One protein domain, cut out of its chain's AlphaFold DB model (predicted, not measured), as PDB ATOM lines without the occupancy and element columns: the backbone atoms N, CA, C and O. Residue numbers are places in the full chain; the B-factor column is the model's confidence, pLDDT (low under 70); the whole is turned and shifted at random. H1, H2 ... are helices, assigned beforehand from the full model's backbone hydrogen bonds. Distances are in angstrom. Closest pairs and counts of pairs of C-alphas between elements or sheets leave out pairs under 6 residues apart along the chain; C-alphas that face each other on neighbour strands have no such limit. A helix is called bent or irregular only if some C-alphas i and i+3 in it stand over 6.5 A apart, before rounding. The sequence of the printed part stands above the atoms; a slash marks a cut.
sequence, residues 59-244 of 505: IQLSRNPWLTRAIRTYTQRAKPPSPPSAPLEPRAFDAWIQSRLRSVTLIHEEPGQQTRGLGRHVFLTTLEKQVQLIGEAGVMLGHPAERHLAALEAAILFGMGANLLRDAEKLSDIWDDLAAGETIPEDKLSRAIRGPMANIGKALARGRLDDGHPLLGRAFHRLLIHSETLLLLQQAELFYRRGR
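What this domain is: This is residues 59 to 244 of the 505 residues of the protein "TerB domain-containing protein" of Myxococcales bacterium (UniProt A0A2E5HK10). The short helix H4 sits in the middle, with the long helices H3 and H7 running side by side across it and the hairpin partners H5 and H6 packed on it away from H3 and H7. H1 packs on H3 and one end of H4, and H2 reaches H7 with residues 97 to 101, far from the middle. The 186 printed residues hold seven named helices, H1 to H7 in chain order, and no named strand, so the class is all helix. The whole is compact, with a radius of gyration of the C-alphas of 16.5 A and spans of 50 by 40 by 28 A.

Where its parts are: Find C-alpha 65 at (-13.273, 40.800, 81.027), where H1 begins; it runs through residues 65 to 77. Next come H2, residues 90 to 101, and H3, residues 118 to 140, 32.5 A long. H4 covers residues 150 to 161; look for its first C-alpha at (-2.530, 47.981, 91.092). H5 takes residues 165 to 179, 20.0 A. H6, residues 186 to 207, spans 30.8 A; it is only just irregular, C-alphas 192 and 195 being 6.9 A apart, and has a kink of 40 degrees near residue 193. H7, residues 219 to 242, measures 34.4 A and ends at (-4.492, 59.396, 102.923).

How they stand to each other: Start at H4, the hub, which touches five helices. With H5 it forms a hairpin, the closest C-alphas, of Ile 156 and Ala 168, being 4.5 A apart at a shallow tilt of 21 degrees. H5 and H6 are also a hairpin, closest at C-alphas Asp 167 and Pro 196, 4.7 A. H4 touches H3 about perpendicular, at 74 degrees, closest at C-alphas Val 131 and Ala 154, 6.1 A. H2, H3 and H7 form a bundle, helices set alongside one another: H3 and H7 touch and run the same way at a shallow tilt of 29 degrees, closest at C-alphas Ile 134 and Leu 233, 6.3 A. H1 touches residues 124 to 132 of H3, closest at C-alphas Ala 70 and Glu 128, 4.4 A. H2 is apart from H4, H5 and H6, among others. Look along the backbones: every O i to N i+4 pair is within hydrogen-bond range in H1, H2, H3, H4, H5 and H7, and 14 of 18 are in H6.

The domain as a whole: The C-alphas of Gly 112 and Glu 182 are the two farthest apart, 50.3 A. The printed part has no cut. The links H1 to H2, H2 to H3 and H6 to H7 are long. The mean pLDDT of the printed part is 78.5; look for values under 70 in, for instance, residues 102 to 117.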
ATOM      1  N   ILE A  59      -6.593  36.419  88.549       45.62
ATOM      2  CA  ILE A  59      -7.803  36.428  89.397       45.62
ATOM      3  C   ILE A  59      -8.935  36.825  88.460       45.62
ATOM      4  O   ILE A  59      -9.030  37.971  88.007       45.62
ATOM      5  N   GLN A  60      -9.773  35.850  88.106       48.47
ATOM      6  CA  GLN A  60     -10.862  36.069  87.180       48.47
ATOM      7  C   GLN A  60     -11.819  37.015  87.889       48.47
ATOM      8  O   GLN A  60     -12.640  36.597  88.709       48.47
ATOM      9  N   LEU A  61     -11.686  38.312  87.593       48.59
ATOM     10  CA  LEU A  61     -12.569  39.391  88.021       48.59
ATOM     11  C   LEU A  61     -13.938  39.104  87.395       48.59
ATOM     12  O   LEU A  61     -14.280  39.593  86.319       48.59
ATOM     13  N   SER A  62     -14.671  38.208  88.051       44.34
ATOM     14  CA  SER A  62     -15.452  37.099  87.474       44.34
ATOM     15  C   SER A  62     -16.598  37.426  86.509       44.34
ATOM     16  O   SER A  62     -17.332  36.518  86.119       44.34
ATOM     17  N   ARG A  63     -16.789  38.689  86.107       53.06
ATOM     18  CA  ARG A  63     -17.832  39.131  85.163       53.06
ATOM     19  C   ARG A  63     -17.463  40.325  84.261       53.06
ATOM     20  O   ARG A  63     -18.301  40.702  83.449       53.06
ATOM     21  N   ASN A  64     -16.259  40.912  84.351       61.44
ATOM     22  CA  ASN A  64     -15.884  42.118  83.582       61.44
ATOM     23  C   ASN A  64     -14.553  41.949  82.819       61.44
ATOM     24  O   ASN A  64     -13.571  42.613  83.150       61.44
ATOM     25  N   PRO A  65     -14.509  41.113  81.761       66.38
ATOM     26  CA  PRO A  65     -13.273  40.800  81.027       66.38
ATOM     27  C   PRO A  65     -12.593  42.029  80.405       66.38
ATOM     28  O   PRO A  65     -11.400  42.016  80.121       66.38
ATOM     29  N   TRP A  66     -13.347  43.107  80.195       68.19
ATOM     30  CA  TRP A  66     -12.845  44.381  79.692       68.19
ATOM     31  C   TRP A  66     -12.060  45.180  80.749       68.19
ATOM     32  O   TRP A  66     -11.028  45.751  80.409       68.19
ATOM     33  N   LEU A  67     -12.486  45.175  82.019       65.88
ATOM     34  CA  LEU A  67     -11.770  45.841  83.114       65.88
ATOM     35  C   LEU A  67     -10.497  45.066  83.454       65.88
ATOM     36  O   LEU A  67      -9.428  45.654  83.577       65.88
ATOM     37  N   THR A  68     -10.601  43.732  83.502       68.69
ATOM     38  CA  THR A  68      -9.446  42.834  83.639       68.69
ATOM     39  C   THR A  68      -8.418  43.092  82.552       68.69
ATOM     40  O   THR A  68      -7.233  43.209  82.844       68.69
ATOM     41  N   ARG A  69      -8.864  43.225  81.298       72.94
ATOM     42  CA  ARG A  69      -7.980  43.563  80.185       72.94
ATOM     43  C   ARG A  69      -7.290  44.907  80.408       72.94
ATOM     44  O   ARG A  69      -6.077  44.958  80.257       72.94
ATOM     45  N   ALA A  70      -8.027  45.959  80.768       67.25
ATOM     46  CA  ALA A  70      -7.445  47.287  80.951       67.25
ATOM     47  C   ALA A  70      -6.355  47.299  82.034       67.25
ATOM     48  O   ALA A  70      -5.244  47.785  81.816       67.25
ATOM     49  N   ILE A  71      -6.653  46.661  83.165       69.44
ATOM     50  CA  ILE A  71      -5.723  46.460  84.277       69.44
ATOM     51  C   ILE A  71      -4.500  45.647  83.837       69.44
ATOM     52  O   ILE A  71      -3.368  46.054  84.091       69.44
ATOM     53  N   ARG A  72      -4.705  44.529  83.133       71.25
ATOM     54  CA  ARG A  72      -3.621  43.663  82.647       71.25
ATOM     55  C   ARG A  72      -2.700  44.396  81.671       71.25
ATOM     56  O   ARG A  72      -1.482  44.257  81.747       71.25
ATOM     57  N   THR A  73      -3.271  45.182  80.759       68.31
ATOM     58  CA  THR A  73      -2.509  46.010  79.817       68.31
ATOM     59  C   THR A  73      -1.568  46.942  80.577       68.31
ATOM     60  O   THR A  73      -0.387  47.014  80.243       68.31
ATOM     61  N   TYR A  74      -2.061  47.600  81.628       66.69
ATOM     62  CA  TYR A  74      -1.241  48.460  82.478       66.69
ATOM     63  C   TYR A  74      -0.138  47.682  83.212       66.69
ATOM     64  O   TYR A  74       1.036  48.024  83.070       66.69
ATOM     65  N   THR A  75      -0.475  46.603  83.929       65.88
ATOM     66  CA  THR A  75       0.501  45.849  84.741       65.88
ATOM     67  C   THR A  75       1.605  45.190  83.913       65.88
ATOM     68  O   THR A  75       2.725  45.035  84.405       65.88
ATOM     69  N   GLN A  76       1.320  44.821  82.659       67.44
ATOM     70  CA  GLN A  76       2.266  44.122  81.783       67.44
ATOM     71  C   GLN A  76       3.033  45.040  80.822       67.44
ATOM     72  O   GLN A  76       4.179  44.732  80.491       67.44
ATOM     73  N   ARG A  77       2.424  46.127  80.324       62.25
ATOM     74  CA  ARG A  77       2.993  46.930  79.220       62.25
ATOM     75  C   ARG A  77       3.433  48.335  79.609       62.25
ATOM     76  O   ARG A  77       4.253  48.908  78.893       62.25
ATOM     77  N   ALA A  78       2.909  48.916  80.687       61.44
ATOM     78  CA  ALA A  78       3.252  50.289  81.037       61.44
ATOM     79  C   ALA A  78       4.639  50.340  81.692       61.44
ATOM     80  O   ALA A  78       4.870  49.751  82.747       61.44
ATOM     81  N   LYS A  79       5.573  51.073  81.077       65.81
ATOM     82  CA  LYS A  79       6.784  51.513  81.771       65.81
ATOM     83  C   LYS A  79       6.390  52.739  82.604       65.81
ATOM     84  O   LYS A  79       6.086  53.765  81.995       65.81
ATOM     85  N   PRO A  80       6.341  52.650  83.946       65.00
ATOM     86  CA  PRO A  80       5.993  53.806  84.756       65.00
ATOM     87  C   PRO A  80       7.011  54.934  84.523       65.00
ATOM     88  O   PRO A  80       8.178  54.651  84.221       65.00
ATOM     89  N   PRO A  81       6.586  56.204  84.628       73.00
ATOM     90  CA  PRO A  81       7.493  57.340  84.579       73.00
ATOM     91  C   PRO A  81       8.555  57.213  85.673       73.00
ATOM     92  O   PRO A  81       8.340  56.561  86.695       73.00
ATOM     93  N   SER A  82       9.708  57.847  85.462       77.81
ATOM     94  CA  SER A  82      10.714  57.944  86.517       77.81
ATOM     95  C   SER A  82      10.103  58.655  87.730       77.81
ATOM     96  O   SER A  82       9.516  59.726  87.545       77.81
ATOM     97  N   PRO A  83      10.210  58.087  88.944       80.31
ATOM     98  CA  PRO A  83       9.694  58.741  90.135       80.31
ATOM     99  C   PRO A  83      10.437  60.063  90.376       80.31
ATOM    100  O   PRO A  83      11.641  60.146  90.101       80.31
ATOM    101  N   PRO A  84       9.745  61.104  90.869       83.12
ATOM    102  CA  PRO A  84      10.400  62.338  91.276       83.12
ATOM    103  C   PRO A  84      11.290  62.100  92.508       83.12
ATOM    104  O   PRO A  84      11.144  61.105  93.218       83.12
ATOM    105  N   SER A  85      12.216  63.025  92.780       83.06
ATOM    106  CA  SER A  85      13.088  62.963  93.965       83.06
ATOM    107  C   SER A  85      12.316  63.070  95.286       83.06
ATOM    108  O   SER A  85      12.765  62.551  96.303       83.06
ATOM    109  N   ALA A  86      11.162  63.736  95.258       86.69
ATOM    110  CA  ALA A  86      10.193  63.812  96.338       86.69
ATOM    111  C   ALA A  86       8.772  63.768  95.746       86.69
ATOM    112  O   ALA A  86       8.598  64.190  94.597       86.69
ATOM    113  N   PRO A  87       7.764  63.284  96.497       89.00
ATOM    114  CA  PRO A  87       6.367  63.347  96.077       89.00
ATOM    115  C   PRO A  87       5.976  64.754  95.626       89.00
ATOM    116  O   PRO A  87       6.371  65.739  96.252       89.00
ATOM    117  N   LEU A  88       5.196  64.861  94.549       89.75
ATOM    118  CA  LEU A  88       4.731  66.165  94.081       89.75
ATOM    119  C   LEU A  88       3.848  66.839  95.140       89.75
ATOM    120  O   LEU A  88       2.934  66.223  95.689       89.75
ATOM    121  N   GLU A  89       4.086  68.125  95.382       90.56
ATOM    122  CA  GLU A  89       3.188  68.986  96.159       90.56
ATOM    123  C   GLU A  89       1.860  69.214  95.411       90.56
ATOM    124  O   GLU A  89       1.858  69.154  94.177       90.56
ATOM    125  N   PRO A  90       0.741  69.535  96.094       86.88
ATOM    126  CA  PRO A  90      -0.587  69.627  95.472       86.88
ATOM    127  C   PRO A  90      -0.633  70.486  94.201       86.88
ATOM    128  O   PRO A  90      -1.083  70.033  93.158       86.88
ATOM    129  N   ARG A  91      -0.040  71.689  94.224       85.50
ATOM    130  CA  ARG A  91       0.005  72.571  93.039       85.50
ATOM    131  C   ARG A  91       0.789  71.973  91.867       85.50
ATOM    132  O   ARG A  91       0.437  72.188  90.708       85.50
ATOM    133  N   ALA A  92       1.874  71.254  92.152       87.00
ATOM    134  CA  ALA A  92       2.671  70.591  91.123       87.00
ATOM    135  C   ALA A  92       1.938  69.360  90.569       87.00
ATOM    136  O   ALA A  92       2.030  69.076  89.374       87.00
ATOM    137  N   PHE A  93       1.179  68.667  91.419       88.75
ATOM    138  CA  PHE A  93       0.325  67.559  91.016       88.75
ATOM    139  C   PHE A  93      -0.849  68.033  90.149       88.75
ATOM    140  O   PHE A  93      -1.091  67.440  89.101       88.75
ATOM    141  N   ASP A  94      -1.489  69.156  90.484       83.81
ATOM    142  CA  ASP A  94      -2.508  69.795  89.641       83.81
ATOM    143  C   ASP A  94      -1.955  70.130  88.250       83.81
ATOM    144  O   ASP A  94      -2.547  69.773  87.229       83.81
ATOM    145  N   ALA A  95      -0.777  70.759  88.177       80.75
ATOM    146  CA  ALA A  95      -0.121  71.054  86.903       80.75
ATOM    147  C   ALA A  95       0.199  69.772  86.109       80.75
ATOM    148  O   ALA A  95       0.019  69.718  84.886       80.75
ATOM    149  N   TRP A  96       0.627  68.713  86.802       88.06
ATOM    150  CA  TRP A  96       0.857  67.403  86.204       88.06
ATOM    151  C   TRP A  96      -0.442  66.783  85.663       88.06
ATOM    152  O   TRP A  96      -0.450  66.343  84.508       88.06
ATOM    153  N   ILE A  97      -1.546  66.825  86.421       86.00
ATOM    154  CA  ILE A  97      -2.875  66.379  85.980       86.00
ATOM    155  C   ILE A  97      -3.256  67.105  84.692       86.00
ATOM    156  O   ILE A  97      -3.579  66.454  83.697       86.00
ATOM    157  N   GLN A  98      -3.159  68.437  84.667       77.75
ATOM    158  CA  GLN A  98      -3.503  69.230  83.481       77.75
ATOM    159  C   GLN A  98      -2.650  68.841  82.265       77.75
ATOM    160  O   GLN A  98      -3.156  68.742  81.146       77.75
ATOM    161  N   SER A  99      -1.370  68.513  82.474       75.88
ATOM    162  CA  SER A  99      -0.501  68.011  81.402       75.88
ATOM    163  C   SER A  99      -0.941  66.653  80.836       75.88
ATOM    164  O   SER A  99      -0.701  66.369  79.661       75.88
ATOM    165  N   ARG A 100      -1.587  65.813  81.656       77.06
ATOM    166  CA  ARG A 100      -1.962  64.430  81.328       77.06
ATOM    167  C   ARG A 100      -3.399  64.268  80.859       77.06
ATOM    168  O   ARG A 100      -3.633  63.411  80.005       77.06
ATOM    169  N   LEU A 101      -4.335  65.084  81.343       71.00
ATOM    170  CA  LEU A 101      -5.747  65.044  80.938       71.00
ATOM    171  C   LEU A 101      -5.915  65.171  79.427       71.00
ATOM    172  O   LEU A 101      -6.729  64.464  78.831       71.00
ATOM    173  N   ARG A 102      -5.063  65.991  78.806       60.91
ATOM    174  CA  ARG A 102      -4.987  66.151  77.353       60.91
ATOM    175  C   ARG A 102      -4.750  64.837  76.607       60.91
ATOM    176  O   ARG A 102      -5.202  64.703  75.485       60.91
ATOM    177  N   SER A 103      -4.108  63.837  77.211       62.31
ATOM    178  CA  SER A 103      -3.834  62.549  76.554       62.31
ATOM    179  C   SER A 103      -5.018  61.568  76.539       62.31
ATOM    180  O   SER A 103      -4.995  60.617  75.760       62.31
ATOM    181  N   VAL A 104      -6.047  61.768  77.377       59.53
ATOM    182  CA  VAL A 104      -7.199  60.841  77.512       59.53
ATOM    183  C   VAL A 104      -8.411  61.321  76.732       59.53
ATOM    184  O   VAL A 104      -9.116  60.531  76.112       59.53
ATOM    185  N   THR A 105      -8.626  62.632  76.690       51.78
ATOM    186  CA  THR A 105      -9.718  63.254  75.927       51.78
ATOM    187  C   THR A 105      -9.575  63.074  74.417       51.78
ATOM    188  O   THR A 105     -10.499  63.359  73.652       51.78
ATOM    189  N   LEU A 106      -8.423  62.584  73.962       48.91
ATOM    190  CA  LEU A 106      -8.086  62.488  72.553       48.91
ATOM    191  C   LEU A 106      -8.342  61.131  71.919       48.91
ATOM    192  O   LEU A 106      -8.354  61.089  70.695       48.91
ATOM    193  N   ILE A 107      -8.625  60.084  72.692       49.91
ATOM    194  CA  ILE A 107      -8.706  58.687  72.233       49.91
ATOM    195  C   ILE A 107      -9.483  58.545  70.910       49.91
ATOM    196  O   ILE A 107     -10.588  59.067  70.753       49.91
ATOM    197  N   HIS A 108      -8.814  57.928  69.930       50.44
ATOM    198  CA  HIS A 108      -9.038  58.134  68.495       50.44
ATOM    199  C   HIS A 108     -10.015  57.155  67.827       50.44
ATOM    200  O   HIS A 108     -10.232  56.039  68.296       50.44
ATOM    201  N   GLU A 109     -10.514  57.592  66.666       43.94
ATOM    202  CA  GLU A 109     -10.968  56.757  65.549       43.94
ATOM    203  C   GLU A 109      -9.837  56.734  64.500       43.94
ATOM    204  O   GLU A 109      -9.322  57.800  64.152       43.94
ATOM    205  N   GLU A 110      -9.430  55.568  63.987       37.16
ATOM    206  CA  GLU A 110      -8.554  55.516  62.803       37.16
ATOM    207  C   GLU A 110      -9.389  55.657  61.517       37.16
ATOM    208  O   GLU A 110     -10.381  54.932  61.355       37.16
ATOM    209  N   PRO A 111      -9.003  56.533  60.566       34.91
ATOM    210  CA  PRO A 111      -9.694  56.629  59.289       34.91
ATOM    211  C   PRO A 111      -9.589  55.300  58.528       34.91
ATOM    212  O   PRO A 111      -8.505  54.869  58.146       34.91
ATOM    213  N   GLY A 112     -10.735  54.650  58.300       43.84
ATOM    214  CA  GLY A 112     -10.836  53.400  57.538       43.84
ATOM    215  C   GLY A 112     -11.007  52.125  58.371       43.84
ATOM    216  O   GLY A 112     -11.220  51.061  57.784       43.84
ATOM    217  N   GLN A 113     -10.984  52.192  59.708       45.41
ATOM    218  CA  GLN A 113     -11.362  51.037  60.529       45.41
ATOM    219  C   GLN A 113     -12.877  50.797  60.463       45.41
ATOM    220  O   GLN A 113     -13.684  51.721  60.560       45.41
ATOM    221  N   GLN A 114     -13.263  49.534  60.260       47.56
ATOM    222  CA  GLN A 114     -14.657  49.103  60.162       47.56
ATOM    223  C   GLN A 114     -15.501  49.657  61.320       47.56
ATOM    224  O   GLN A 114     -15.135  49.548  62.485       47.56
ATOM    225  N   THR A 115     -16.691  50.162  60.996       51.56
ATOM    226  CA  THR A 115     -17.694  50.706  61.931       51.56
ATOM    227  C   THR A 115     -18.160  49.726  63.015       51.56
ATOM    228  O   THR A 115     -18.796  50.142  63.980       51.56
ATOM    229  N   ARG A 116     -17.842  48.428  62.895       56.94
ATOM    230  CA  ARG A 116     -18.124  47.408  63.912       56.94
ATOM    231  C   ARG A 116     -17.028  47.364  64.975       56.94
ATOM    232  O   ARG A 116     -15.881  47.049  64.687       56.94
ATOM    233  N   GLY A 117     -17.421  47.553  66.227       68.69
ATOM    234  CA  GLY A 117     -16.574  47.453  67.410       68.69
ATOM    235  C   GLY A 117     -15.930  48.766  67.855       68.69
ATOM    236  O   GLY A 117     -15.186  48.745  68.837       68.69
ATOM    237  N   LEU A 118     -16.215  49.889  67.193       71.31
ATOM    238  CA  LEU A 118     -15.629  51.193  67.497       71.31
ATOM    239  C   LEU A 118     -16.018  51.710  68.888       71.31
ATOM    240  O   LEU A 118     -15.148  52.125  69.651       71.31
ATOM    241  N   GLY A 119     -17.292  51.621  69.273       71.94
ATOM    242  CA  GLY A 119     -17.756  52.048  70.598       71.94
ATOM    243  C   GLY A 119     -17.093  51.243  71.715       71.94
ATOM    244  O   GLY A 119     -16.645  51.781  72.730       71.94
ATOM    245  N   ARG A 120     -16.913  49.937  71.477       78.12
ATOM    246  CA  ARG A 120     -16.137  49.063  72.366       78.12
ATOM    247  C   ARG A 120     -14.661  49.457  72.406       78.12
ATOM    248  O   ARG A 120     -14.087  49.442  73.490       78.12
ATOM    249  N   HIS A 121     -14.053  49.756  71.262       76.25
ATOM    250  CA  HIS A 121     -12.652  50.154  71.181       76.25
ATOM    251  C   HIS A 121     -12.398  51.440  71.970       76.25
ATOM    252  O   HIS A 121     -11.588  51.422  72.889       76.25
ATOM    253  N   VAL A 122     -13.152  52.511  71.698       75.31
ATOM    254  CA  VAL A 122     -13.000  53.807  72.383       75.31
ATOM    255  C   VAL A 122     -13.168  53.654  73.895       75.31
ATOM    256  O   VAL A 122     -12.345  54.155  74.658       75.31
ATOM    257  N   PHE A 123     -14.186  52.912  74.339       79.88
ATOM    258  CA  PHE A 123     -14.406  52.641  75.760       79.88
ATOM    259  C   PHE A 123     -13.225  51.902  76.409       79.88
ATOM    260  O   PHE A 123     -12.737  52.313  77.459       79.88
ATOM    261  N   LEU A 124     -12.734  50.831  75.777       78.12
ATOM    262  CA  LEU A 124     -11.605  50.051  76.292       78.12
ATOM    263  C   LEU A 124     -10.318  50.868  76.350       78.12
ATOM    264  O   LEU A 124      -9.636  50.843  77.369       78.12
ATOM    265  N   THR A 125     -10.010  51.602  75.285       78.50
ATOM    266  CA  THR A 125      -8.820  52.451  75.216       78.50
ATOM    267  C   THR A 125      -8.890  53.567  76.264       78.50
ATOM    268  O   THR A 125      -7.878  53.898  76.878       78.50
ATOM    269  N   THR A 126     -10.088  54.099  76.538       81.94
ATOM    270  CA  THR A 126     -10.316  55.092  77.606       81.94
ATOM    271  C   THR A 126     -10.009  54.525  78.976       81.94
ATOM    272  O   THR A 126      -9.220  55.113  79.713       81.94
ATOM    273  N   LEU A 127     -10.540  53.346  79.287       84.38
ATOM    274  CA  LEU A 127     -10.249  52.676  80.550       84.38
ATOM    275  C   LEU A 127      -8.771  52.311  80.689       84.38
ATOM    276  O   LEU A 127      -8.186  52.548  81.740       84.38
ATOM    277  N   GLU A 128      -8.151  51.767  79.638       81.06
ATOM    278  CA  GLU A 128      -6.716  51.453  79.611       81.06
ATOM    279  C   GLU A 128      -5.882  52.697  79.936       81.06
ATOM    280  O   GLU A 128      -4.970  52.642  80.767       81.06
ATOM    281  N   LYS A 129      -6.235  53.844  79.346       83.50
ATOM    282  CA  LYS A 129      -5.528  55.096  79.593       83.50
ATOM    283  C   LYS A 129      -5.782  55.660  80.992       83.50
ATOM    284  O   LYS A 129      -4.845  56.149  81.617       83.50
ATOM    285  N   GLN A 130      -7.007  55.574  81.504       89.00
ATOM    286  CA  GLN A 130      -7.340  55.999  82.868       89.00
ATOM    287  C   GLN A 130      -6.593  55.168  83.916       89.00
ATOM    288  O   GLN A 130      -5.993  55.743  84.821       89.00
ATOM    289  N   VAL A 131      -6.540  53.839  83.755       86.69
ATOM    290  CA  VAL A 131      -5.737  52.955  84.621       86.69
ATOM    291  C   VAL A 131      -4.261  53.339  84.560       86.69
ATOM    292  O   VAL A 131      -3.607  53.424  85.598       86.69
ATOM    293  N   GLN A 132      -3.737  53.619  83.361       84.94
ATOM    294  CA  GLN A 132      -2.364  54.092  83.216       84.94
ATOM    295  C   GLN A 132      -2.123  55.372  84.020       84.94
ATOM    296  O   GLN A 132      -1.161  55.426  84.780       84.94
ATOM    297  N   LEU A 133      -2.980  56.386  83.883       87.88
ATOM    298  CA  LEU A 133      -2.790  57.654  84.588       87.88
ATOM    299  C   LEU A 133      -2.931  57.531  86.105       87.88
ATOM    300  O   LEU A 133      -2.186  58.195  86.817       87.88
ATOM    301  N   ILE A 134      -3.832  56.677  86.596       90.12
ATOM    302  CA  ILE A 134      -3.932  56.338  88.024       90.12
ATOM    303  C   ILE A 134      -2.589  55.799  88.527       90.12
ATOM    304  O   ILE A 134      -2.049  56.268  89.526       90.12
ATOM    305  N   GLY A 135      -2.008  54.862  87.785       86.44
ATOM    306  CA  GLY A 135      -0.709  54.300  88.111       86.44
ATOM    307  C   GLY A 135       0.435  55.316  88.075       86.44
ATOM    308  O   GLY A 135       1.266  55.354  88.982       86.44
ATOM    309  N   GLU A 136       0.471  56.178  87.053       87.88
ATOM    310  CA  GLU A 136       1.439  57.280  86.978       87.88
ATOM    311  C   GLU A 136       1.274  58.262  88.151       87.88
ATOM    312  O   GLU A 136       2.275  58.709  88.709       87.88
ATOM    313  N   ALA A 137       0.033  58.560  88.551       91.19
ATOM    314  CA  ALA A 137      -0.274  59.420  89.690       91.19
ATOM    315  C   ALA A 137       0.294  58.851  90.995       91.19
ATOM    316  O   ALA A 137       0.944  59.586  91.738       91.19
ATOM    317  N   GLY A 138       0.129  57.546  91.237       90.00
ATOM    318  CA  GLY A 138       0.725  56.872  92.393       90.00
ATOM    319  C   GLY A 138       2.245  57.053  92.442       90.00
ATOM    320  O   GLY A 138       2.788  57.461  93.466       90.00
ATOM    321  N   VAL A 139       2.930  56.868  91.307       88.62
ATOM    322  CA  VAL A 139       4.388  57.074  91.202       88.62
ATOM    323  C   VAL A 139       4.783  58.526  91.489       88.62
ATOM    324  O   VAL A 139       5.752  58.767  92.209       88.62
ATOM    325  N   MET A 140       4.041  59.504  90.959       90.00
ATOM    326  CA  MET A 140       4.303  60.931  91.209       90.00
ATOM    327  C   MET A 140       4.090  61.334  92.676       90.00
ATOM    328  O   MET A 140       4.716  62.280  93.153       90.00
ATOM    329  N   LEU A 141       3.229  60.615  93.392       90.69
ATOM    330  CA  LEU A 141       2.919  60.845  94.804       90.69
ATOM    331  C   LEU A 141       3.767  59.987  95.755       90.69
ATOM    332  O   LEU A 141       3.562  60.034  96.965       90.69
ATOM    333  N   GLY A 142       4.733  59.227  95.231       86.06
ATOM    334  CA  GLY A 142       5.606  58.365  96.032       86.06
ATOM    335  C   GLY A 142       4.908  57.136  96.618       86.06
ATOM    336  O   GLY A 142       5.422  56.546  97.565       86.06
ATOM    337  N   HIS A 143       3.754  56.743  96.072       84.69
ATOM    338  CA  HIS A 143       3.069  55.513  96.452       84.69
ATOM    339  C   HIS A 143       3.881  54.293  95.984       84.69
ATOM    340  O   HIS A 143       4.368  54.289  94.844       84.69
ATOM    341  N   PRO A 144       4.046  53.244  96.811       70.81
ATOM    342  CA  PRO A 144       4.785  52.060  96.401       70.81
ATOM    343  C   PRO A 144       4.115  51.402  95.193       70.81
ATOM    344  O   PRO A 144       2.914  51.140  95.176       70.81
ATOM    345  N   ALA A 145       4.911  51.144  94.156       64.56
ATOM    346  CA  ALA A 145       4.447  50.528  92.920       64.56
ATOM    347  C   ALA A 145       4.329  49.002  93.079       64.56
ATOM    348  O   ALA A 145       5.078  48.231  92.471       64.56
ATOM    349  N   GLU A 146       3.387  48.550  93.903       69.81
ATOM    350  CA  GLU A 146       3.088  47.130  94.063       69.81
ATOM    351  C   GLU A 146       2.222  46.650  92.893       69.81
ATOM    352  O   GLU A 146       0.994  46.676  92.915       69.81
ATOM    353  N   ARG A 147       2.884  46.194  91.818       66.56
ATOM    354  CA  ARG A 147       2.219  45.790  90.561       66.56
ATOM    355  C   ARG A 147       1.087  44.774  90.740       66.56
ATOM    356  O   ARG A 147       0.182  44.742  89.914       66.56
ATOM    357  N   HIS A 148       1.157  43.948  91.783       68.19
ATOM    358  CA  HIS A 148       0.154  42.931  92.088       68.19
ATOM    359  C   HIS A 148      -1.115  43.513  92.747       68.19
ATOM    360  O   HIS A 148      -2.175  42.905  92.631       68.19
ATOM    361  N   LEU A 149      -1.045  44.712  93.345       77.62
ATOM    362  CA  LEU A 149      -2.182  45.416  93.959       77.62
ATOM    363  C   LEU A 149      -2.780  46.518  93.076       77.62
ATOM    364  O   LEU A 149      -3.916  46.933  93.298       77.62
ATOM    365  N   ALA A 150      -2.080  46.933  92.017       78.31
ATOM    366  CA  ALA A 150      -2.530  47.981  91.092       78.31
ATOM    367  C   ALA A 150      -3.941  47.742  90.509       78.31
ATOM    368  O   ALA A 150      -4.681  48.681  90.220       78.31
ATOM    369  N   ALA A 151      -4.332  46.475  90.340       78.31
ATOM    370  CA  ALA A 151      -5.673  46.088  89.912       78.31
ATOM    371  C   ALA A 151      -6.764  46.523  90.903       78.31
ATOM    372  O   ALA A 151      -7.828  47.004  90.504       78.31
ATOM    373  N   LEU A 152      -6.486  46.325  92.190       84.00
ATOM    374  CA  LEU A 152      -7.386  46.625  93.289       84.00
ATOM    375  C   LEU A 152      -7.442  48.137  93.527       84.00
ATOM    376  O   LEU A 152      -8.535  48.677  93.641       84.00
ATOM    377  N   GLU A 153      -6.304  48.831  93.456       88.44
ATOM    378  CA  GLU A 153      -6.231  50.302  93.502       88.44
ATOM    379  C   GLU A 153      -7.061  50.957  92.397       88.44
ATOM    380  O   GLU A 153      -7.896  51.823  92.664       88.44
ATOM    381  N   ALA A 154      -6.891  50.507  91.148       88.69
ATOM    382  CA  ALA A 154      -7.685  51.008  90.033       88.69
ATOM    383  C   ALA A 154      -9.183  50.780  90.279       88.69
ATOM    384  O   ALA A 154      -9.993  51.674  90.035       88.69
ATOM    385  N   ALA A 155      -9.567  49.608  90.794       89.31
ATOM    386  CA  ALA A 155     -10.956  49.314  91.119       89.31
ATOM    387  C   ALA A 155     -11.510  50.202  92.244       89.31
ATOM    388  O   ALA A 155     -12.622  50.711  92.098       89.31
ATOM    389  N   ILE A 156     -10.749  50.429  93.321       93.56
ATOM    390  CA  ILE A 156     -11.108  51.353  94.408       93.56
ATOM    391  C   ILE A 156     -11.385  52.740  93.825       93.56
ATOM    392  O   ILE A 156     -12.463  53.296  94.039       93.56
ATOM    393  N   LEU A 157     -10.468  53.258  93.006       95.44
ATOM    394  CA  LEU A 157     -10.572  54.592  92.416       95.44
ATOM    395  C   LEU A 157     -11.726  54.716  91.418       95.44
ATOM    396  O   LEU A 157     -12.459  55.704  91.455       95.44
ATOM    397  N   PHE A 158     -11.974  53.700  90.587       93.75
ATOM    398  CA  PHE A 158     -13.180  53.658  89.754       93.75
ATOM    399  C   PHE A 158     -14.460  53.571  90.589       93.75
ATOM    400  O   PHE A 158     -15.468  54.176  90.222       93.75
ATOM    401  N   GLY A 159     -14.442  52.855  91.714       94.00
ATOM    402  CA  GLY A 159     -15.546  52.822  92.669       94.00
ATOM    403  C   GLY A 159     -15.821  54.195  93.273       94.00
ATOM    404  O   GLY A 159     -16.971  54.632  93.280       94.00
ATOM    405  N   MET A 160     -14.777  54.916  93.685       96.06
ATOM    406  CA  MET A 160     -14.880  56.297  94.165       96.06
ATOM    407  C   MET A 160     -15.424  57.232  93.079       96.06
ATOM    408  O   MET A 160     -16.391  57.955  93.319       96.06
ATOM    409  N   GLY A 161     -14.883  57.164  91.859       92.75
ATOM    410  CA  GLY A 161     -15.344  57.958  90.714       92.75
ATOM    411  C   GLY A 161     -16.797  57.673  90.312       92.75
ATOM    412  O   GLY A 161     -17.515  58.582  89.900       92.75
ATOM    413  N   ALA A 162     -17.266  56.437  90.496       91.50
ATOM    414  CA  ALA A 162     -18.655  56.030  90.271       91.50
ATOM    415  C   ALA A 162     -19.591  56.296  91.470       91.50
ATOM    416  O   ALA A 162     -20.765  55.916  91.416       91.50
ATOM    417  N   ASN A 163     -19.092  56.923  92.543       93.94
ATOM    418  CA  ASN A 163     -19.794  57.135  93.813       93.94
ATOM    419  C   ASN A 163     -20.336  55.838  94.450       93.94
ATOM    420  O   ASN A 163     -21.422  55.791  95.028       93.94
ATOM    421  N   LEU A 164     -19.572  54.755  94.330       95.12
ATOM    422  CA  LEU A 164     -19.805  53.469  94.986       95.12
ATOM    423  C   LEU A 164     -18.889  53.342  96.211       95.12
ATOM    424  O   LEU A 164     -18.149  52.371  96.343       95.12
ATOM    425  N   LEU A 165     -18.925  54.333  97.110       95.69
ATOM    426  CA  LEU A 165     -17.946  54.471  98.201       95.69
ATOM    427  C   LEU A 165     -17.906  53.262  99.139       95.69
ATOM    428  O   LEU A 165     -16.826  52.821  99.495       95.69
ATOM    429  N   ARG A 166     -19.054  52.637  99.427       96.12
ATOM    430  CA  ARG A 166     -19.112  51.396 100.222       96.12
ATOM    431  C   ARG A 166     -18.441  50.201  99.548       96.12
ATOM    432  O   ARG A 166     -17.960  49.302 100.226       96.12
ATOM    433  N   ASP A 167     -18.499  50.128  98.221       95.25
ATOM    434  CA  ASP A 167     -17.832  49.064  97.471       95.25
ATOM    435  C   ASP A 167     -16.331  49.366  97.355       95.25
ATOM    436  O   ASP A 167     -15.529  48.446  97.464       95.25
ATOM    437  N   ALA A 168     -15.951  50.641  97.206       95.88
ATOM    438  CA  ALA A 168     -14.558  51.083  97.220       95.88
ATOM    439  C   ALA A 168     -13.888  50.859  98.586       95.88
ATOM    440  O   ALA A 168     -12.775  50.354  98.628       95.88
ATOM    441  N   GLU A 169     -14.572  51.164  99.690       96.06
ATOM    442  CA  GLU A 169     -14.085  50.953 101.060       96.06
ATOM    443  C   GLU A 169     -13.830  49.469 101.337       96.06
ATOM    444  O   GLU A 169     -12.728  49.107 101.718       96.06
ATOM    445  N   LYS A 170     -14.766  48.577 100.977       94.75
ATOM    446  CA  LYS A 170     -14.542  47.122 101.075       94.75
ATOM    447  C   LYS A 170     -13.324  46.639 100.290       94.75
ATOM    448  O   LYS A 170     -12.680  45.678 100.693       94.75
ATOM    449  N   LEU A 171     -13.068  47.222  99.118       92.38
ATOM    450  CA  LEU A 171     -11.884  46.885  98.329       92.38
ATOM    451  C   LEU A 171     -10.612  47.484  98.948       92.38
ATOM    452  O   LEU A 171      -9.568  46.852  98.840       92.38
ATOM    453  N   SER A 172     -10.711  48.645  99.602       92.88
ATOM    454  CA  SER A 172      -9.630  49.270 100.372       92.88
ATOM    455  C   SER A 172      -9.242  48.422 101.577       92.88
ATOM    456  O   SER A 172      -8.062  48.168 101.742       92.88
ATOM    457  N   ASP A 173     -10.209  47.900 102.336       92.50
ATOM    458  CA  ASP A 173      -9.937  47.008 103.474       92.50
ATOM    459  C   ASP A 173      -9.163  45.757 103.017       92.50
ATOM    460  O   ASP A 173      -8.166  45.364 103.610       92.50
ATOM    461  N   ILE A 174      -9.575  45.157 101.891       89.88
ATOM    462  CA  ILE A 174      -8.870  44.012 101.288       89.88
ATOM    463  C   ILE A 174      -7.473  44.420 100.803       89.88
ATOM    464  O   ILE A 174      -6.539  43.622 100.865       89.88
ATOM    465  N   TRP A 175      -7.333  45.634 100.265       89.88
ATOM    466  CA  TRP A 175      -6.044  46.162  99.833       89.88
ATOM    467  C   TRP A 175      -5.107  46.331 101.034       89.88
ATOM    468  O   TRP A 175      -3.955  45.920 100.928       89.88
ATOM    469  N   ASP A 176      -5.601  46.829 102.172       88.62
ATOM    470  CA  ASP A 176      -4.831  47.007 103.408       88.62
ATOM    471  C   ASP A 176      -4.327  45.663 103.956       88.62
ATOM    472  O   ASP A 176      -3.135  45.534 104.249       88.62
ATOM    473  N   ASP A 177      -5.193  44.643 104.013       87.19
ATOM    474  CA  ASP A 177      -4.828  43.281 104.434       87.19
ATOM    475  C   ASP A 177      -3.698  42.716 103.545       87.19
ATOM    476  O   ASP A 177      -2.655  42.257 104.023       87.19
ATOM    477  N   LEU A 178      -3.861  42.795 102.220       85.62
ATOM    478  CA  LEU A 178      -2.872  42.286 101.263       85.62
ATOM    479  C   LEU A 178      -1.566  43.086 101.305       85.62
ATOM    480  O   LEU A 178      -0.481  42.501 101.281       85.62
ATOM    481  N   ALA A 179      -1.653  44.411 101.413       83.38
ATOM    482  CA  ALA A 179      -0.499  45.285 101.556       83.38
ATOM    483  C   ALA A 179       0.229  45.019 102.878       83.38
ATOM    484  O   ALA A 179       1.448  45.161 102.934       83.38
ATOM    485  N   ALA A 180      -0.448  44.603 103.949       86.56
ATOM    486  CA  ALA A 180       0.188  44.163 105.195       86.56
ATOM    487  C   ALA A 180       0.901  42.798 105.074       86.56
ATOM    488  O   ALA A 180       1.607  42.388 105.997       86.56
ATOM    489  N   GLY A 181       0.779  42.123 103.926       84.12
ATOM    490  CA  GLY A 181       1.342  40.799 103.674       84.12
ATOM    491  C   GLY A 181       0.450  39.661 104.166       84.12
ATOM    492  O   GLY A 181       0.927  38.529 104.286       84.12
ATOM    493  N   GLU A 182      -0.824  39.929 104.467       84.88
ATOM    494  CA  GLU A 182      -1.763  38.882 104.853       84.88
ATOM    495  C   GLU A 182      -2.082  37.963 103.671       84.88
ATOM    496  O   GLU A 182      -2.318  38.392 102.539       84.88
ATOM    497  N   THR A 183      -2.124  36.660 103.939       84.69
ATOM    498  CA  THR A 183      -2.510  35.662 102.943       84.69
ATOM    499  C   THR A 183      -4.012  35.411 103.015       84.69
ATOM    500  O   THR A 183      -4.538  34.823 103.961       84.69
ATOM    501  N   ILE A 184      -4.729  35.842 101.979       80.25
ATOM    502  CA  ILE A 184      -6.165  35.590 101.843       80.25
ATOM    503  C   ILE A 184      -6.358  34.386 100.909       80.25
ATOM    504  O   ILE A 184      -5.918  34.449  99.761       80.25
ATOM    505  N   PRO A 185      -7.041  33.308 101.343       85.38
ATOM    506  CA  PRO A 185      -7.373  32.189 100.463       85.38
ATOM    507  C   PRO A 185      -8.095  32.659  99.194       85.38
ATOM    508  O   PRO A 185      -9.012  33.482  99.271       85.38
ATOM    509  N   GLU A 186      -7.711  32.126  98.032       77.12
ATOM    510  CA  GLU A 186      -8.190  32.587  96.719       77.12
ATOM    511  C   GLU A 186      -9.725  32.566  96.607       77.12
ATOM    512  O   GLU A 186     -10.347  33.501  96.096       77.12
ATOM    513  N   ASP A 187     -10.373  31.533  97.146       77.75
ATOM    514  CA  ASP A 187     -11.827  31.388  97.144       77.75
ATOM    515  C   ASP A 187     -12.521  32.466  98.001       77.75
ATOM    516  O   ASP A 187     -13.599  32.961  97.646       77.75
ATOM    517  N   LYS A 188     -11.908  32.842  99.129       82.31
ATOM    518  CA  LYS A 188     -12.381  33.892 100.035       82.31
ATOM    519  C   LYS A 188     -12.180  35.262  99.395       82.31
ATOM    520  O   LYS A 188     -13.131  36.046  99.371       82.31
ATOM    521  N   LEU A 189     -11.010  35.507  98.808       82.75
ATOM    522  CA  LEU A 189     -10.696  36.732  98.074       82.75
ATOM    523  C   LEU A 189     -11.657  36.925  96.892       82.75
ATOM    524  O   LEU A 189     -12.322  37.955  96.792       82.75
ATOM    525  N   SER A 190     -11.830  35.894  96.059       79.81
ATOM    526  CA  SER A 190     -12.753  35.895  94.916       79.81
ATOM    527  C   SER A 190     -14.191  36.198  95.333       79.81
ATOM    528  O   SER A 190     -14.890  36.961  94.661       79.81
ATOM    529  N   ARG A 191     -14.665  35.639  96.454       83.88
ATOM    530  CA  ARG A 191     -16.001  35.944  96.994       83.88
ATOM    531  C   ARG A 191     -16.109  37.380  97.502       83.88
ATOM    532  O   ARG A 191     -17.124  38.019  97.222       83.88
ATOM    533  N   ALA A 192     -15.088  37.879  98.194       85.75
ATOM    534  CA  ALA A 192     -15.073  39.216  98.780       85.75
ATOM    535  C   ALA A 192     -15.090  40.321  97.708       85.75
ATOM    536  O   ALA A 192     -15.913  41.234  97.780       85.75
ATOM    537  N   ILE A 193     -14.276  40.193  96.653       84.81
ATOM    538  CA  ILE A 193     -14.179  41.218  95.599       84.81
ATOM    539  C   ILE A 193     -15.319  41.146  94.572       84.81
ATOM    540  O   ILE A 193     -15.616  42.133  93.900       84.81
ATOM    541  N   ARG A 194     -15.989  39.992  94.419       83.81
ATOM    542  CA  ARG A 194     -16.972  39.753  93.342       83.81
ATOM    543  C   ARG A 194     -18.109  40.768  93.315       83.81
ATOM    544  O   ARG A 194     -18.479  41.225  92.234       83.81
ATOM    545  N   GLY A 195     -18.693  41.069  94.473       88.00
ATOM    546  CA  GLY A 195     -19.807  42.016  94.593       88.00
ATOM    547  C   GLY A 195     -19.399  43.434  94.184       88.00
ATOM    548  O   GLY A 195     -19.929  43.932  93.185       88.00
ATOM    549  N   PRO A 196     -18.424  44.042  94.886       90.44
ATOM    550  CA  PRO A 196     -17.880  45.356  94.549       90.44
ATOM    551  C   PRO A 196     -17.466  45.479  93.077       90.44
ATOM    552  O   PRO A 196     -17.941  46.362  92.363       90.44
ATOM    553  N   MET A 197     -16.683  44.522  92.566       85.44
ATOM    554  CA  MET A 197     -16.207  44.538  91.179       85.44
ATOM    555  C   MET A 197     -17.343  44.449  90.155       85.44
ATOM    556  O   MET A 197     -17.282  45.077  89.096       85.44
ATOM    557  N   ALA A 198     -18.399  43.682  90.439       84.50
ATOM    558  CA  ALA A 198     -19.560  43.608  89.558       84.50
ATOM    559  C   ALA A 198     -20.339  44.931  89.525       84.50
ATOM    560  O   ALA A 198     -20.802  45.333  88.455       84.50
ATOM    561  N   ASN A 199     -20.480  45.610  90.664       89.38
ATOM    562  CA  ASN A 199     -21.175  46.894  90.756       89.38
ATOM    563  C   ASN A 199     -20.401  48.005  90.042       89.38
ATOM    564  O   ASN A 199     -20.986  48.707  89.211       89.38
ATOM    565  N   ILE A 200     -19.091  48.095  90.287       89.19
ATOM    566  CA  ILE A 200     -18.186  49.036  89.611       89.19
ATOM    567  C   ILE A 200     -18.209  48.784  88.106       89.19
ATOM    568  O   ILE A 200     -18.438  49.704  87.321       89.19
ATOM    569  N   GLY A 201     -18.101  47.521  87.686       85.56
ATOM    570  CA  GLY A 201     -18.173  47.164  86.275       85.56
ATOM    571  C   GLY A 201     -19.475  47.601  85.600       85.56
ATOM    572  O   GLY A 201     -19.455  48.196  84.525       85.56
ATOM    573  N   LYS A 202     -20.623  47.372  86.249       85.44
ATOM    574  CA  LYS A 202     -21.931  47.840  85.756       85.44
ATOM    575  C   LYS A 202     -22.052  49.364  85.730       85.44
ATOM    576  O   LYS A 202     -22.849  49.883  84.952       85.44
ATOM    577  N   ALA A 203     -21.366  50.079  86.619       86.69
ATOM    578  CA  ALA A 203     -21.355  51.537  86.615       86.69
ATOM    579  C   ALA A 203     -20.572  52.070  85.415       86.69
ATOM    580  O   ALA A 203     -21.145  52.801  84.616       86.69
ATOM    581  N   LEU A 204     -19.340  51.604  85.218       85.56
ATOM    582  CA  LEU A 204     -18.506  51.993  84.077       85.56
ATOM    583  C   LEU A 204     -19.153  51.611  82.736       85.56
ATOM    584  O   LEU A 204     -19.164  52.403  81.800       85.56
ATOM    585  N   ALA A 205     -19.769  50.428  82.644       82.75
ATOM    586  CA  ALA A 205     -20.425  49.975  81.416       82.75
ATOM    587  C   ALA A 205     -21.612  50.857  80.981       82.75
ATOM    588  O   ALA A 205     -21.972  50.831  79.808       82.75
ATOM    589  N   ARG A 206     -22.215  51.644  81.889       81.44
ATOM    590  CA  ARG A 206     -23.285  52.599  81.542       81.44
ATOM    591  C   ARG A 206     -22.777  53.803  80.747       81.44
ATOM    592  O   ARG A 206     -23.567  54.384  80.015       81.44
ATOM    593  N   GLY A 207     -21.495  54.148  80.869       75.94
ATOM    594  CA  GLY A 207     -20.853  55.196  80.069       75.94
ATOM    595  C   GLY A 207     -20.437  54.731  78.668       75.94
ATOM    596  O   GLY A 207     -20.013  55.539  77.847       75.94
ATOM    597  N   ARG A 208     -20.553  53.430  78.364       82.12
ATOM    598  CA  ARG A 208     -20.171  52.877  77.061       82.12
ATOM    599  C   ARG A 208     -21.176  53.282  75.984       82.12
ATOM    600  O   ARG A 208     -22.352  52.942  76.068       82.12
ATOM    601  N   LEU A 209     -20.673  53.898  74.921       78.50
ATOM    602  CA  LEU A 209     -21.432  54.155  73.702       78.50
ATOM    603  C   LEU A 209     -21.387  52.952  72.750       78.50
ATOM    604  O   LEU A 209     -20.348  52.306  72.597       78.50
ATOM    605  N   ASP A 210     -22.514  52.659  72.099       77.50
ATOM    606  CA  ASP A 210     -22.596  51.634  71.056       77.50
ATOM    607  C   ASP A 210     -22.017  52.123  69.716       77.50
ATOM    608  O   ASP A 210     -21.787  53.314  69.493       77.50
ATOM    609  N   ASP A 211     -21.767  51.182  68.806       69.56
ATOM    610  CA  ASP A 211     -21.259  51.489  67.469       69.56
ATOM    611  C   ASP A 211     -22.255  52.358  66.687       69.56
ATOM    612  O   ASP A 211     -23.460  52.107  66.693       69.56
ATOM    613  N   GLY A 212     -21.750  53.389  66.002       65.19
ATOM    614  CA  GLY A 212     -22.587  54.345  65.268       65.19
ATOM    615  C   GLY A 212     -23.363  55.320  66.159       65.19
ATOM    616  O   GLY A 212     -24.193  56.075  65.654       65.19
ATOM    617  N   HIS A 213     -23.104  55.328  67.472       70.81
ATOM    618  CA  HIS A 213     -23.737  56.275  68.376       70.81
ATOM    619  C   HIS A 213     -23.377  57.728  67.991       70.81
ATOM    620  O   HIS A 213     -22.194  58.037  67.848       70.81
ATOM    621  N   PRO A 214     -24.349  58.656  67.899       66.62
ATOM    622  CA  PRO A 214     -24.106  60.019  67.417       66.62
ATOM    623  C   PRO A 214     -23.070  60.830  68.210       66.62
ATOM    624  O   PRO A 214     -22.443  61.710  67.644       66.62
ATOM    625  N   LEU A 215     -22.870  60.551  69.502       67.00
ATOM    626  CA  LEU A 215     -21.832  61.203  70.321       67.00
ATOM    627  C   LEU A 215     -20.440  60.571  70.195       67.00
ATOM    628  O   LEU A 215     -19.470  61.180  70.646       67.00
ATOM    629  N   LEU A 216     -20.325  59.357  69.650       64.31
ATOM    630  CA  LEU A 216     -19.067  58.617  69.652       64.31
ATOM    631  C   LEU A 216     -17.978  59.427  68.935       64.31
ATOM    632  O   LEU A 216     -18.224  60.013  67.886       64.31
ATOM    633  N   GLY A 217     -16.811  59.552  69.573       58.25
ATOM    634  CA  GLY A 217     -15.680  60.327  69.049       58.25
ATOM    635  C   GLY A 217     -15.860  61.857  69.000       58.25
ATOM    636  O   GLY A 217     -14.880  62.561  68.729       58.25
ATOM    637  N   ARG A 218     -17.051  62.398  69.301       65.38
ATOM    638  CA  ARG A 218     -17.358  63.842  69.231       65.38
ATOM    639  C   ARG A 218     -16.943  64.603  70.492       65.38
ATOM    640  O   ARG A 218     -16.745  64.004  71.550       65.38
ATOM    641  N   ALA A 219     -16.856  65.934  70.399       62.19
ATOM    642  CA  ALA A 219     -16.434  66.812  71.500       62.19
ATOM    643  C   ALA A 219     -17.234  66.580  72.796       62.19
ATOM    644  O   ALA A 219     -16.664  66.492  73.878       62.19
ATOM    645  N   PHE A 220     -18.536  66.342  72.671       67.81
ATOM    646  CA  PHE A 220     -19.430  66.018  73.780       67.81
ATOM    647  C   PHE A 220     -19.091  64.725  74.536       67.81
ATOM    648  O   PHE A 220     -19.168  64.680  75.760       67.81
ATOM    649  N   HIS A 221     -18.697  63.658  73.840       71.75
ATOM    650  CA  HIS A 221     -18.249  62.433  74.509       71.75
ATOM    651  C   HIS A 221     -16.899  62.653  75.202       71.75
ATOM    652  O   HIS A 221     -16.679  62.179  76.313       71.75
ATOM    653  N   ARG A 222     -16.020  63.451  74.586       70.50
ATOM    654  CA  ARG A 222     -14.708  63.807  75.144       70.50
ATOM    655  C   ARG A 222     -14.822  64.678  76.394       70.50
ATOM    656  O   ARG A 222     -14.032  64.497  77.313       70.50
ATOM    657  N   LEU A 223     -15.816  65.562  76.450       71.44
ATOM    658  CA  LEU A 223     -16.171  66.346  77.633       71.44
ATOM    659  C   LEU A 223     -16.451  65.445  78.845       71.44
ATOM    660  O   LEU A 223     -15.920  65.680  79.930       71.44
ATOM    661  N   LEU A 224     -17.261  64.400  78.657       77.50
ATOM    662  CA  LEU A 224     -17.582  63.458  79.730       77.50
ATOM    663  C   LEU A 224     -16.332  62.693  80.179       77.50
ATOM    664  O   LEU A 224     -16.026  62.680  81.369       77.50
ATOM    665  N   ILE A 225     -15.552  62.170  79.225       79.06
ATOM    666  CA  ILE A 225     -14.282  61.482  79.504       79.06
ATOM    667  C   ILE A 225     -13.303  62.395  80.256       79.06
ATOM    668  O   ILE A 225     -12.625  61.943  81.179       79.06
ATOM    669  N   HIS A 226     -13.222  63.676  79.884       79.38
ATOM    670  CA  HIS A 226     -12.381  64.663  80.561       79.38
ATOM    671  C   HIS A 226     -12.761  64.790  82.036       79.38
ATOM    672  O   HIS A 226     -11.914  64.612  82.908       79.38
ATOM    673  N   SER A 227     -14.039  65.074  82.303       82.44
ATOM    674  CA  SER A 227     -14.548  65.284  83.660       82.44
ATOM    675  C   SER A 227     -14.372  64.038  84.530       82.44
ATOM    676  O   SER A 227     -13.920  64.140  85.670       82.44
ATOM    677  N   GLU A 228     -14.651  62.851  83.983       87.81
ATOM    678  CA  GLU A 228     -14.458  61.578  84.685       87.81
ATOM    679  C   GLU A 228     -12.987  61.313  85.000       87.81
ATOM    680  O   GLU A 228     -12.653  60.917  86.114       87.81
ATOM    681  N   THR A 229     -12.091  61.573  84.047       89.56
ATOM    682  CA  THR A 229     -10.650  61.369  84.241       89.56
ATOM    683  C   THR A 229     -10.084  62.350  85.265       89.56
ATOM    684  O   THR A 229      -9.292  61.948  86.114       89.56
ATOM    685  N   LEU A 230     -10.503  63.619  85.231       88.25
ATOM    686  CA  LEU A 230     -10.088  64.617  86.219       88.25
ATOM    687  C   LEU A 230     -10.532  64.208  87.624       88.25
ATOM    688  O   LEU A 230      -9.709  64.193  88.538       88.25
ATOM    689  N   LEU A 231     -11.795  63.801  87.777       92.25
ATOM    690  CA  LEU A 231     -12.301  63.279  89.043       92.25
ATOM    691  C   LEU A 231     -11.471  62.081  89.516       92.25
ATOM    692  O   LEU A 231     -11.054  62.058  90.669       92.25
ATOM    693  N   LEU A 232     -11.202  61.105  88.644       94.38
ATOM    694  CA  LEU A 232     -10.408  59.924  88.996       94.38
ATOM    695  C   LEU A 232      -9.014  60.293  89.510       94.38
ATOM    696  O   LEU A 232      -8.564  59.707  90.489       94.38
ATOM    697  N   LEU A 233      -8.344  61.271  88.897       94.44
ATOM    698  CA  LEU A 233      -7.004  61.691  89.317       94.44
ATOM    699  C   LEU A 233      -7.010  62.495  90.620       94.44
ATOM    700  O   LEU A 233      -6.114  62.319  91.439       94.44
ATOM    701  N   GLN A 234      -8.037  63.314  90.854       93.81
ATOM    702  CA  GLN A 234      -8.217  63.995  92.140       93.81
ATOM    703  C   GLN A 234      -8.524  63.000  93.269       93.81
ATOM    704  O   GLN A 234      -8.005  63.126  94.377       93.81
ATOM    705  N   GLN A 235      -9.331  61.972  92.989       95.50
ATOM    706  CA  GLN A 235      -9.572  60.873  93.928       95.50
ATOM    707  C   GLN A 235      -8.300  60.048  94.158       95.50
ATOM    708  O   GLN A 235      -8.055  59.633  95.287       95.50
ATOM    709  N   ALA A 236      -7.476  59.849  93.123       94.75
ATOM    710  CA  ALA A 236      -6.185  59.173  93.237       94.75
ATOM    711  C   ALA A 236      -5.239  59.937  94.161       94.75
ATOM    712  O   ALA A 236      -4.644  59.332  95.048       94.75
ATOM    713  N   GLU A 237      -5.153  61.263  94.028       94.69
ATOM    714  CA  GLU A 237      -4.374  62.080  94.960       94.69
ATOM    715  C   GLU A 237      -4.847  61.914  96.401       94.69
ATOM    716  O   GLU A 237      -4.045  61.644  97.298       94.69
ATOM    717  N   LEU A 238      -6.155  62.049  96.618       93.81
ATOM    718  CA  LEU A 238      -6.759  61.911  97.936       93.81
ATOM    719  C   LEU A 238      -6.463  60.533  98.543       93.81
ATOM    720  O   LEU A 238      -6.007  60.455  99.685       93.81
ATOM    721  N   PHE A 239      -6.695  59.464  97.778       93.75
ATOM    722  CA  PHE A 239      -6.482  58.085  98.206       93.75
ATOM    723  C   PHE A 239      -5.009  57.817  98.520       93.75
ATOM    724  O   PHE A 239      -4.697  57.394  99.631       93.75
ATOM    725  N   TYR A 240      -4.090  58.138  97.607       92.19
ATOM    726  CA  TYR A 240      -2.666  57.846  97.781       92.19
ATOM    727  C   TYR A 240      -2.006  58.664  98.895       92.19
ATOM    728  O   TYR A 240      -1.094  58.168  99.557       92.19
ATOM    729  N   ARG A 241      -2.476  59.890  99.158       90.31
ATOM    730  CA  ARG A 241      -1.988  60.692 100.293       90.31
ATOM    731  C   ARG A 241      -2.558  60.241 101.634       90.31
ATOM    732  O   ARG A 241      -1.866  60.339 102.644       90.31
ATOM    733  N   ARG A 242      -3.824  59.813 101.676       89.88
ATOM    734  CA  ARG A 242      -4.492  59.396 102.923       89.88
ATOM    735  C   ARG A 242      -4.271  57.923 103.259       89.88
ATOM    736  O   ARG A 242      -4.457  57.566 104.417       89.88
ATOM    737  N   GLY A 243      -3.920  57.099 102.273       87.38
ATOM    738  CA  GLY A 243      -3.798  55.646 102.400       87.38
ATOM    739  C   GLY A 243      -5.129  54.937 102.659       87.38
ATOM    740  O   GLY A 243      -5.126  53.827 103.160       87.38
ATOM    741  N   ARG A 244      -6.269  55.597 102.409       89.06
ATOM    742  CA  ARG A 244      -7.615  55.049 102.632       89.06
ATOM    743  C   ARG A 244      -8.668  55.826 101.855       89.06
ATOM    744  O   ARG A 244      -8.446  56.974 101.459       89.06
TER     745      ARG A 244